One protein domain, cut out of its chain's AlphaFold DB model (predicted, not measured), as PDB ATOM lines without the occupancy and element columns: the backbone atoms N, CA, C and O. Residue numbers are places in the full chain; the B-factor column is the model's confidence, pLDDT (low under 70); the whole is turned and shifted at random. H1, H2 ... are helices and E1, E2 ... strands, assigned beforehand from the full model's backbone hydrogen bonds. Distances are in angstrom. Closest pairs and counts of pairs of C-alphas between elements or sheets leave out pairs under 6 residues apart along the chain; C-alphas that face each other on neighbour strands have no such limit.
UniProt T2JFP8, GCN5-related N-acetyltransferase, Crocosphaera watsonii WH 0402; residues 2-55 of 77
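This is residues 2 to 55 of the 77 residues of the protein "GCN5-related N-acetyltransferase" of Crocosphaera watsonii WH 0402 (UniProt T2JFP8). A narrow two-stranded ribbon, E1 with the longer E2, makes one edge of the domain, and two helices, H1 and H2, stand to one side of it, set crosswise to each other. The chain goes from the ribbon out along H1, turns through the loop of residues 23 to 31 at the far end, and comes back along H2 to E2, which pairs with E1. The printed part has 54 residues, with two named helices and two named strands in the order E1, H1, H2, E2; the sheet, E1 - E2, is antiparallel and the class is mixed, helices and strands. The whole is compact, with a radius of gyration of the C-alphas of 11.2 A, and the C-alphas span 30 by 24 by 17 A.

E1, residues 3 to 6, and E2, residues 44 to 50, are antiparallel neighbours at 151 degrees. N 4 and O 49 are 2.9 A apart and N 47 and O 6 are 2.8 A apart, both within hydrogen-bond range. C-alphas 3 and 50 face each other at 4.7 A, and C-alphas 6 and 47 at 5.0 A. H2, residues 32 to 40, has one pair of C-alphas within 8 A of E2, Leu 39 and Asn 45, at 6.8 A. H1, residues 11 to 22, touches H2 with residues 14 to 18 alone; the closest C-alphas are those of Cys 18 and Ile 32, 6.4 A apart. The lines of H1 and H2 are about perpendicular, at 78 degrees. E1 and H2 are apart, as are H1 and E2. In H1 and H2 every O i to N i+4 pair is within hydrogen-bond range.

E2 is 20.0 A long from first to last C-alpha, ending at C-alpha 50 (-8.596, -36.506, 12.713). E1 is 9.8 A long and begins at C-alpha 3 (-6.608, -40.612, 13.741). H1 is 16.9 A long, from C-alpha 11 (-10.820, -24.694, 23.089), and H2 is 12.4 A long.

The two C-alphas farthest apart, those of Cys 2 and Asp 29, are 30.5 A apart. The links E1 to H1 and H2 to E2 are tight, and H1 to H2 is short. The printed part has no cut. Its mean pLDDT is 95.5, and no printed residue is under 70.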
ATOM      1  N   CYS A   2      -6.356 -40.887   9.047       92.06
ATOM      2  CA  CYS A   2      -5.427 -41.109  10.153       92.06
ATOM      3  C   CYS A   2      -5.976 -40.390  11.379       92.06
ATOM      4  O   CYS A   2      -6.326 -39.215  11.281       92.06
ATOM      5  N   TYR A   3      -6.050 -41.107  12.492       95.25
ATOM      6  CA  TYR A   3      -6.608 -40.612  13.741       95.25
ATOM      7  C   TYR A   3      -5.553 -40.644  14.838       95.25
ATOM      8  O   TYR A   3      -4.592 -41.418  14.763       95.25
ATOM      9  N   GLU A   4      -5.742 -39.810  15.846       96.44
ATOM     10  CA  GLU A   4      -4.968 -39.829  17.080       96.44
ATOM     11  C   GLU A   4      -5.876 -39.749  18.299       96.44
ATOM     12  O   GLU A   4      -7.004 -39.263  18.212       96.44
ATOM     13  N   ILE A   5      -5.369 -40.265  19.415       97.38
ATOM     14  CA  ILE A   5      -6.045 -40.205  20.705       97.38
ATOM     15  C   ILE A   5      -5.483 -39.010  21.467       97.38
ATOM     16  O   ILE A   5      -4.266 -38.852  21.551       97.38
ATOM     17  N   VAL A   6      -6.374 -38.192  22.020       97.12
ATOM     18  CA  VAL A   6      -6.033 -37.057  22.883       97.12
ATOM     19  C   VAL A   6      -6.658 -37.240  24.262       97.12
ATOM     20  O   VAL A   6      -7.778 -37.728  24.379       97.12
ATOM     21  N   GLU A   7      -5.936 -36.838  25.304       97.12
ATOM     22  CA  GLU A   7      -6.412 -36.863  26.701       97.12
ATOM     23  C   GLU A   7      -6.709 -35.454  27.234       97.12
ATOM     24  O   GLU A   7      -7.407 -35.272  28.230       97.12
ATOM     25  N   GLN A   8      -6.187 -34.435  26.546       94.94
ATOM     26  CA  GLN A   8      -6.388 -33.025  26.850       94.94
ATOM     27  C   GLN A   8      -7.036 -32.341  25.655       94.94
ATOM     28  O   GLN A   8      -6.666 -32.595  24.508       94.94
ATOM     29  N   PHE A   9      -7.988 -31.457  25.939       97.62
ATOM     30  CA  PHE A   9      -8.809 -30.806  24.929       97.62
ATOM     31  C   PHE A   9      -8.510 -29.312  24.910       97.62
ATOM     32  O   PHE A   9      -8.604 -28.631  25.934       97.62
ATOM     33  N   ASN A  10      -8.160 -28.789  23.740       97.12
ATOM     34  CA  ASN A  10      -8.069 -27.349  23.526       97.12
ATOM     35  C   ASN A  10      -9.468 -26.731  23.318       97.12
ATOM     36  O   ASN A  10     -10.473 -27.435  23.223       97.12
ATOM     37  N   ALA A  11      -9.544 -25.399  23.234       97.62
ATOM     38  CA  ALA A  11     -10.820 -24.694  23.089       97.62
ATOM     39  C   ALA A  11     -11.630 -25.138  21.854       97.62
ATOM     40  O   ALA A  11     -12.830 -25.362  21.978       97.62
ATOM     41  N   ALA A  12     -10.976 -25.342  20.706       97.69
ATOM     42  CA  ALA A  12     -11.638 -25.787  19.479       97.69
ATOM     43  C   ALA A  12     -12.176 -27.223  19.606       97.69
ATOM     44  O   ALA A  12     -13.287 -27.517  19.182       97.69
ATOM     45  N   GLN A  13     -11.437 -28.112  20.270       97.88
ATOM     46  CA  GLN A  13     -11.891 -29.482  20.525       97.88
ATOM     47  C   GLN A  13     -13.053 -29.535  21.528       97.88
ATOM     48  O   GLN A  13     -13.885 -30.435  21.453       97.88
ATOM     49  N   ILE A  14     -13.144 -28.576  22.455       97.88
ATOM     50  CA  ILE A  14     -14.303 -28.436  23.351       97.88
ATOM     51  C   ILE A  14     -15.536 -27.946  22.577       97.88
ATOM     52  O   ILE A  14     -16.649 -28.388  22.865       97.88
ATOM     53  N   GLU A  15     -15.358 -27.070  21.586       97.75
ATOM     54  CA  GLU A  15     -16.433 -26.683  20.663       97.75
ATOM     55  C   GLU A  15     -16.900 -27.884  19.833       97.75
ATOM     56  O   GLU A  15     -18.093 -28.184  19.825       97.75
ATOM     57  N   ASP A  16     -15.973 -28.642  19.237       97.44
ATOM     58  CA  ASP A  16     -16.296 -29.885  18.524       97.44
ATOM     59  C   ASP A  16     -17.032 -30.888  19.430       97.44
ATOM     60  O   ASP A  16     -18.004 -31.514  19.010       97.44
ATOM     61  N   LEU A  17     -16.613 -31.025  20.694       97.19
ATOM     62  CA  LEU A  17     -17.289 -31.873  21.677       97.19
ATOM     63  C   LEU A  17     -18.722 -31.397  21.947       97.19
ATOM     64  O   LEU A  17     -19.637 -32.216  22.043       97.19
ATOM     65  N   CYS A  18     -18.935 -30.086  22.053       96.75
ATOM     66  CA  CYS A  18     -20.271 -29.516  22.195       96.75
ATOM     67  C   CYS A  18     -21.153 -29.859  20.988       96.75
ATOM     68  O   CYS A  18     -22.313 -30.228  21.168       96.75
ATOM     69  N   GLU A  19     -20.604 -29.804  19.775       95.81
ATOM     70  CA  GLU A  19     -21.313 -30.223  18.564       95.81
ATOM     71  C   GLU A  19     -21.603 -31.730  18.553       95.81
ATOM     72  O   GLU A  19     -22.718 -32.129  18.224       95.81
ATOM     73  N   LEU A  20     -20.669 -32.581  18.995       95.31
ATOM     74  CA  LEU A  20     -20.916 -34.023  19.145       95.31
ATOM     75  C   LEU A  20     -22.069 -34.307  20.120       95.31
ATOM     76  O   LEU A  20     -22.919 -35.155  19.851       95.31
ATOM     77  N   TYR A  21     -22.138 -33.575  21.231       95.12
ATOM     78  CA  TYR A  21     -23.234 -33.690  22.193       95.12
ATOM     79  C   TYR A  21     -24.590 -33.285  21.604       95.12
ATOM     80  O   TYR A  21     -25.583 -33.970  21.867       95.12
ATOM     81  N   LYS A  22     -24.640 -32.250  20.756       92.81
ATOM     82  CA  LYS A  22     -25.863 -31.808  20.052       92.81
ATOM     83  C   LYS A  22     -26.484 -32.880  19.163       92.81
ATOM     84  O   LYS A  22     -27.695 -32.871  18.957       92.81
ATOM     85  N   LEU A  23     -25.678 -33.817  18.671       90.44
ATOM     86  CA  LEU A  23     -26.143 -34.942  17.855       90.44
ATOM     87  C   LEU A  23     -26.758 -36.071  18.693       90.44
ATOM     88  O   LEU A  23     -27.463 -36.929  18.163       90.44
ATOM     89  N   SER A  24     -26.504 -36.082  20.001       88.25
ATOM     90  CA  SER A  24     -27.059 -37.074  20.916       88.25
ATOM     91  C   SER A  24     -28.440 -36.651  21.424       88.25
ATOM     92  O   SER A  24     -28.675 -35.492  21.749       88.25
ATOM     93  N   TRP A  25     -29.360 -37.607  21.569       87.81
ATOM     94  CA  TRP A  25     -30.711 -37.331  22.080       87.81
ATOM     95  C   TRP A  25     -30.747 -36.927  23.566       87.81
ATOM     96  O   TRP A  25     -31.747 -36.383  24.021       87.81
ATOM     97  N   TRP A  26     -29.685 -37.209  24.325       86.06
ATOM     98  CA  TRP A  26     -29.619 -37.043  25.786       86.06
ATOM     99  C   TRP A  26     -28.670 -35.931  26.248       86.06
ATOM    100  O   TRP A  26     -28.560 -35.682  27.447       86.06
ATOM    101  N   GLY A  27     -27.929 -35.308  25.333       85.44
ATOM    102  CA  GLY A  27     -26.944 -34.276  25.656       85.44
ATOM    103  C   GLY A  27     -27.045 -33.043  24.770       85.44
ATOM    104  O   GLY A  27     -26.086 -32.281  24.710       85.44
ATOM    105  N   ASN A  28     -28.163 -32.857  24.066       90.44
ATOM    106  CA  ASN A  28     -28.292 -31.815  23.050       90.44
ATOM    107  C   ASN A  28     -28.357 -30.380  23.592       90.44
ATOM    108  O   ASN A  28     -28.128 -29.430  22.845       90.44
ATOM    109  N   ASP A  29     -28.650 -30.222  24.875       93.00
ATOM    110  CA  ASP A  29     -28.758 -28.957  25.593       93.00
ATOM    111  C   ASP A  29     -27.456 -28.546  26.297       93.00
ATOM    112  O   ASP A  29     -27.370 -27.436  26.831       93.00
ATOM    113  N   ARG A  30     -26.417 -29.392  26.262       93.44
ATOM    114  CA  ARG A  30     -25.134 -29.115  26.918       93.44
ATOM    115  C   ARG A  30     -24.461 -27.878  26.347       93.44
ATOM    116  O   ARG A  30     -24.323 -27.721  25.136       93.44
ATOM    117  N   GLN A  31     -23.975 -27.036  27.253       96.56
ATOM    118  CA  GLN A  31     -23.234 -25.826  26.927       96.56
ATOM    119  C   GLN A  31     -21.751 -25.989  27.265       96.56
ATOM    120  O   GLN A  31     -21.369 -26.772  28.135       96.56
ATOM    121  N   ILE A  32     -20.899 -25.200  26.607       97.50
ATOM    122  CA  ILE A  32     -19.442 -25.213  26.822       97.50
ATOM    123  C   ILE A  32     -19.047 -25.075  28.310       97.50
ATOM    124  O   ILE A  32     -18.160 -25.817  28.735       97.50
ATOM    125  N   PRO A  33     -19.656 -24.186  29.128       97.62
ATOM    126  CA  PRO A  33     -19.334 -24.105  30.555       97.62
ATOM    127  C   PRO A  33     -19.576 -25.424  31.300       97.62
ATOM    128  O   PRO A  33     -18.708 -25.868  32.050       97.62
ATOM    129  N   ASP A  34     -20.698 -26.091  31.032       97.00
ATOM    130  CA  ASP A  34     -21.046 -27.365  31.669       97.00
ATOM    131  C   ASP A  34     -20.146 -28.500  31.185       97.00
ATOM    132  O   ASP A  34     -19.777 -29.374  31.965       97.00
ATOM    133  N   ILE A  35     -19.752 -28.482  29.908       96.75
ATOM    134  CA  ILE A  35     -18.786 -29.433  29.345       96.75
ATOM    135  C   ILE A  35     -17.436 -29.303  30.053       96.75
ATOM    136  O   ILE A  35     -16.840 -30.318  30.393       96.75
ATOM    137  N   LYS A  36     -16.961 -28.087  30.334       97.56
ATOM    138  CA  LYS A  36     -15.701 -27.899  31.074       97.56
ATOM    139  C   LYS A  36     -15.781 -28.498  32.477       97.56
ATOM    140  O   LYS A  36     -14.949 -29.327  32.823       97.56
ATOM    141  N   ILE A  37     -16.845 -28.185  33.220       97.69
ATOM    142  CA  ILE A  37     -17.096 -28.773  34.546       97.69
ATOM    143  C   ILE A  37     -17.160 -30.306  34.455       97.69
ATOM    144  O   ILE A  37     -16.595 -31.016  35.281       97.69
ATOM    145  N   MET A  38     -17.842 -30.829  33.438       96.38
ATOM    146  CA  MET A  38     -17.993 -32.258  33.183       96.38
ATOM    147  C   MET A  38     -16.643 -32.941  32.925       96.38
ATOM    148  O   MET A  38     -16.412 -33.995  33.512       96.38
ATOM    149  N   LEU A  39     -15.758 -32.344  32.118       97.31
ATOM    150  CA  LEU A  39     -14.402 -32.850  31.868       97.31
ATOM    151  C   LEU A  39     -13.561 -32.866  33.151       97.31
ATOM    152  O   LEU A  39     -12.921 -33.880  33.425       97.31
ATOM    153  N   ASP A  40     -13.626 -31.796  33.950       97.12
ATOM    154  CA  ASP A  40     -12.894 -31.661  35.221       97.12
ATOM    155  C   ASP A  40     -13.354 -32.674  36.287       97.12
ATOM    156  O   ASP A  40     -12.616 -32.980  37.220       97.12
ATOM    157  N   ASN A  41     -14.576 -33.199  36.153       97.06
ATOM    158  CA  ASN A  41     -15.177 -34.187  37.056       97.06
ATOM    159  C   ASN A  41     -15.287 -35.588  36.417       97.06
ATOM    160  O   ASN A  41     -16.144 -36.387  36.808       97.06
ATOM    161  N   SER A  42     -14.477 -35.884  35.399       96.94
ATOM    162  CA  SER A  42     -14.273 -37.246  34.892       96.94
ATOM    163  C   SER A  42     -12.927 -37.787  35.361       96.94
ATOM    164  O   SER A  42     -11.950 -37.045  35.399       96.94
ATOM    165  N   ASP A  43     -12.843 -39.095  35.599       97.19
ATOM    166  CA  ASP A  43     -11.570 -39.741  35.938       97.19
ATOM    167  C   ASP A  43     -10.655 -39.886  34.714       97.19
ATOM    168  O   ASP A  43      -9.445 -39.697  34.801       97.19
ATOM    169  N   ILE A  44     -11.231 -40.215  33.552       97.25
ATOM    170  CA  ILE A  44     -10.510 -40.318  32.276       97.25
ATOM    171  C   ILE A  44     -11.365 -39.680  31.187       97.25
ATOM    172  O   ILE A  44     -12.550 -39.997  31.070       97.25
ATOM    173  N   ASN A  45     -10.759 -38.833  30.358       98.00
ATOM    174  CA  ASN A  45     -11.373 -38.278  29.157       98.00
ATOM    175  C   ASN A  45     -10.493 -38.625  27.952       98.00
ATOM    176  O   ASN A  45      -9.313 -38.294  27.952       98.00
ATOM    177  N   LEU A  46     -11.061 -39.272  26.932       98.00
ATOM    178  CA  LEU A  46     -10.362 -39.620  25.695       98.00
ATOM    179  C   LEU A  46     -11.119 -39.067  24.490       98.00
ATOM    180  O   LEU A  46     -12.329 -39.259  24.354       98.00
ATOM    181  N   GLY A  47     -10.394 -38.407  23.599       97.44
ATOM    182  CA  GLY A  47     -10.882 -37.925  22.317       97.44
ATOM    183  C   GLY A  47     -10.226 -38.657  21.156       97.44
ATOM    184  O   GLY A  47      -9.065 -39.044  21.246       97.44
ATOM    185  N   ILE A  48     -10.953 -38.817  20.053       97.06
ATOM    186  CA  ILE A  48     -10.396 -39.234  18.764       97.06
ATOM    187  C   ILE A  48     -10.403 -38.019  17.846       97.06
ATOM    188  O   ILE A  48     -11.472 -37.505  17.508       97.06
ATOM    189  N   CYS A  49      -9.219 -37.587  17.422       96.75
ATOM    190  CA  CYS A  49      -9.041 -36.468  16.504       96.75
ATOM    191  C   CYS A  49      -8.598 -36.949  15.122       96.75
ATOM    192  O   CYS A  49      -7.783 -37.867  14.989       96.75
ATOM    193  N   GLU A  50      -9.122 -36.327  14.068       96.19
ATOM    194  CA  GLU A  50      -8.596 -36.506  12.713       96.19
ATOM    195  C   GLU A  50      -7.274 -35.737  12.586       96.19
ATOM    196  O   GLU A  50      -7.230 -34.527  12.801       96.19
ATOM    197  N   LYS A  51      -6.175 -36.427  12.246       94.00
ATOM    198  CA  LYS A  51      -4.822 -35.852  12.383       94.00
ATOM    199  C   LYS A  51      -4.586 -34.572  11.578       94.00
ATOM    200  O   LYS A  51      -3.754 -33.761  11.968       94.00
ATOM    201  N   LYS A  52      -5.248 -34.400  10.428       93.88
ATOM    202  CA  LYS A  52      -4.985 -33.260   9.533       93.88
ATOM    203  C   LYS A  52      -5.684 -31.991  10.006       93.88
ATOM    204  O   LYS A  52      -5.072 -30.931  10.013       93.88
ATOM    205  N   SER A  53      -6.956 -32.104  10.356       94.62
ATOM    206  CA  SER A  53      -7.811 -31.000  10.790       94.62
ATOM    207  C   SER A  53      -7.752 -30.756  12.291       94.62
ATOM    208  O   SER A  53      -8.206 -29.707  12.732       94.62
ATOM    209  N   GLN A  54      -7.226 -31.712  13.067       95.44
ATOM    210  CA  GLN A  54      -7.289 -31.741  14.534       95.44
ATOM    211  C   GLN A  54      -8.722 -31.788  15.090       95.44
ATOM    212  O   GLN A  54      -8.923 -31.677  16.301       95.44
ATOM    213  N   LYS A  55      -9.713 -32.001  14.216       96.00
ATOM    214  CA  LYS A  55     -11.126 -32.032  14.573       96.00
ATOM    215  C   LYS A  55     -11.425 -33.232  15.458       96.00
ATOM    216  O   LYS A  55     -11.067 -34.359  15.098       96.00
TER     217      LYS A  55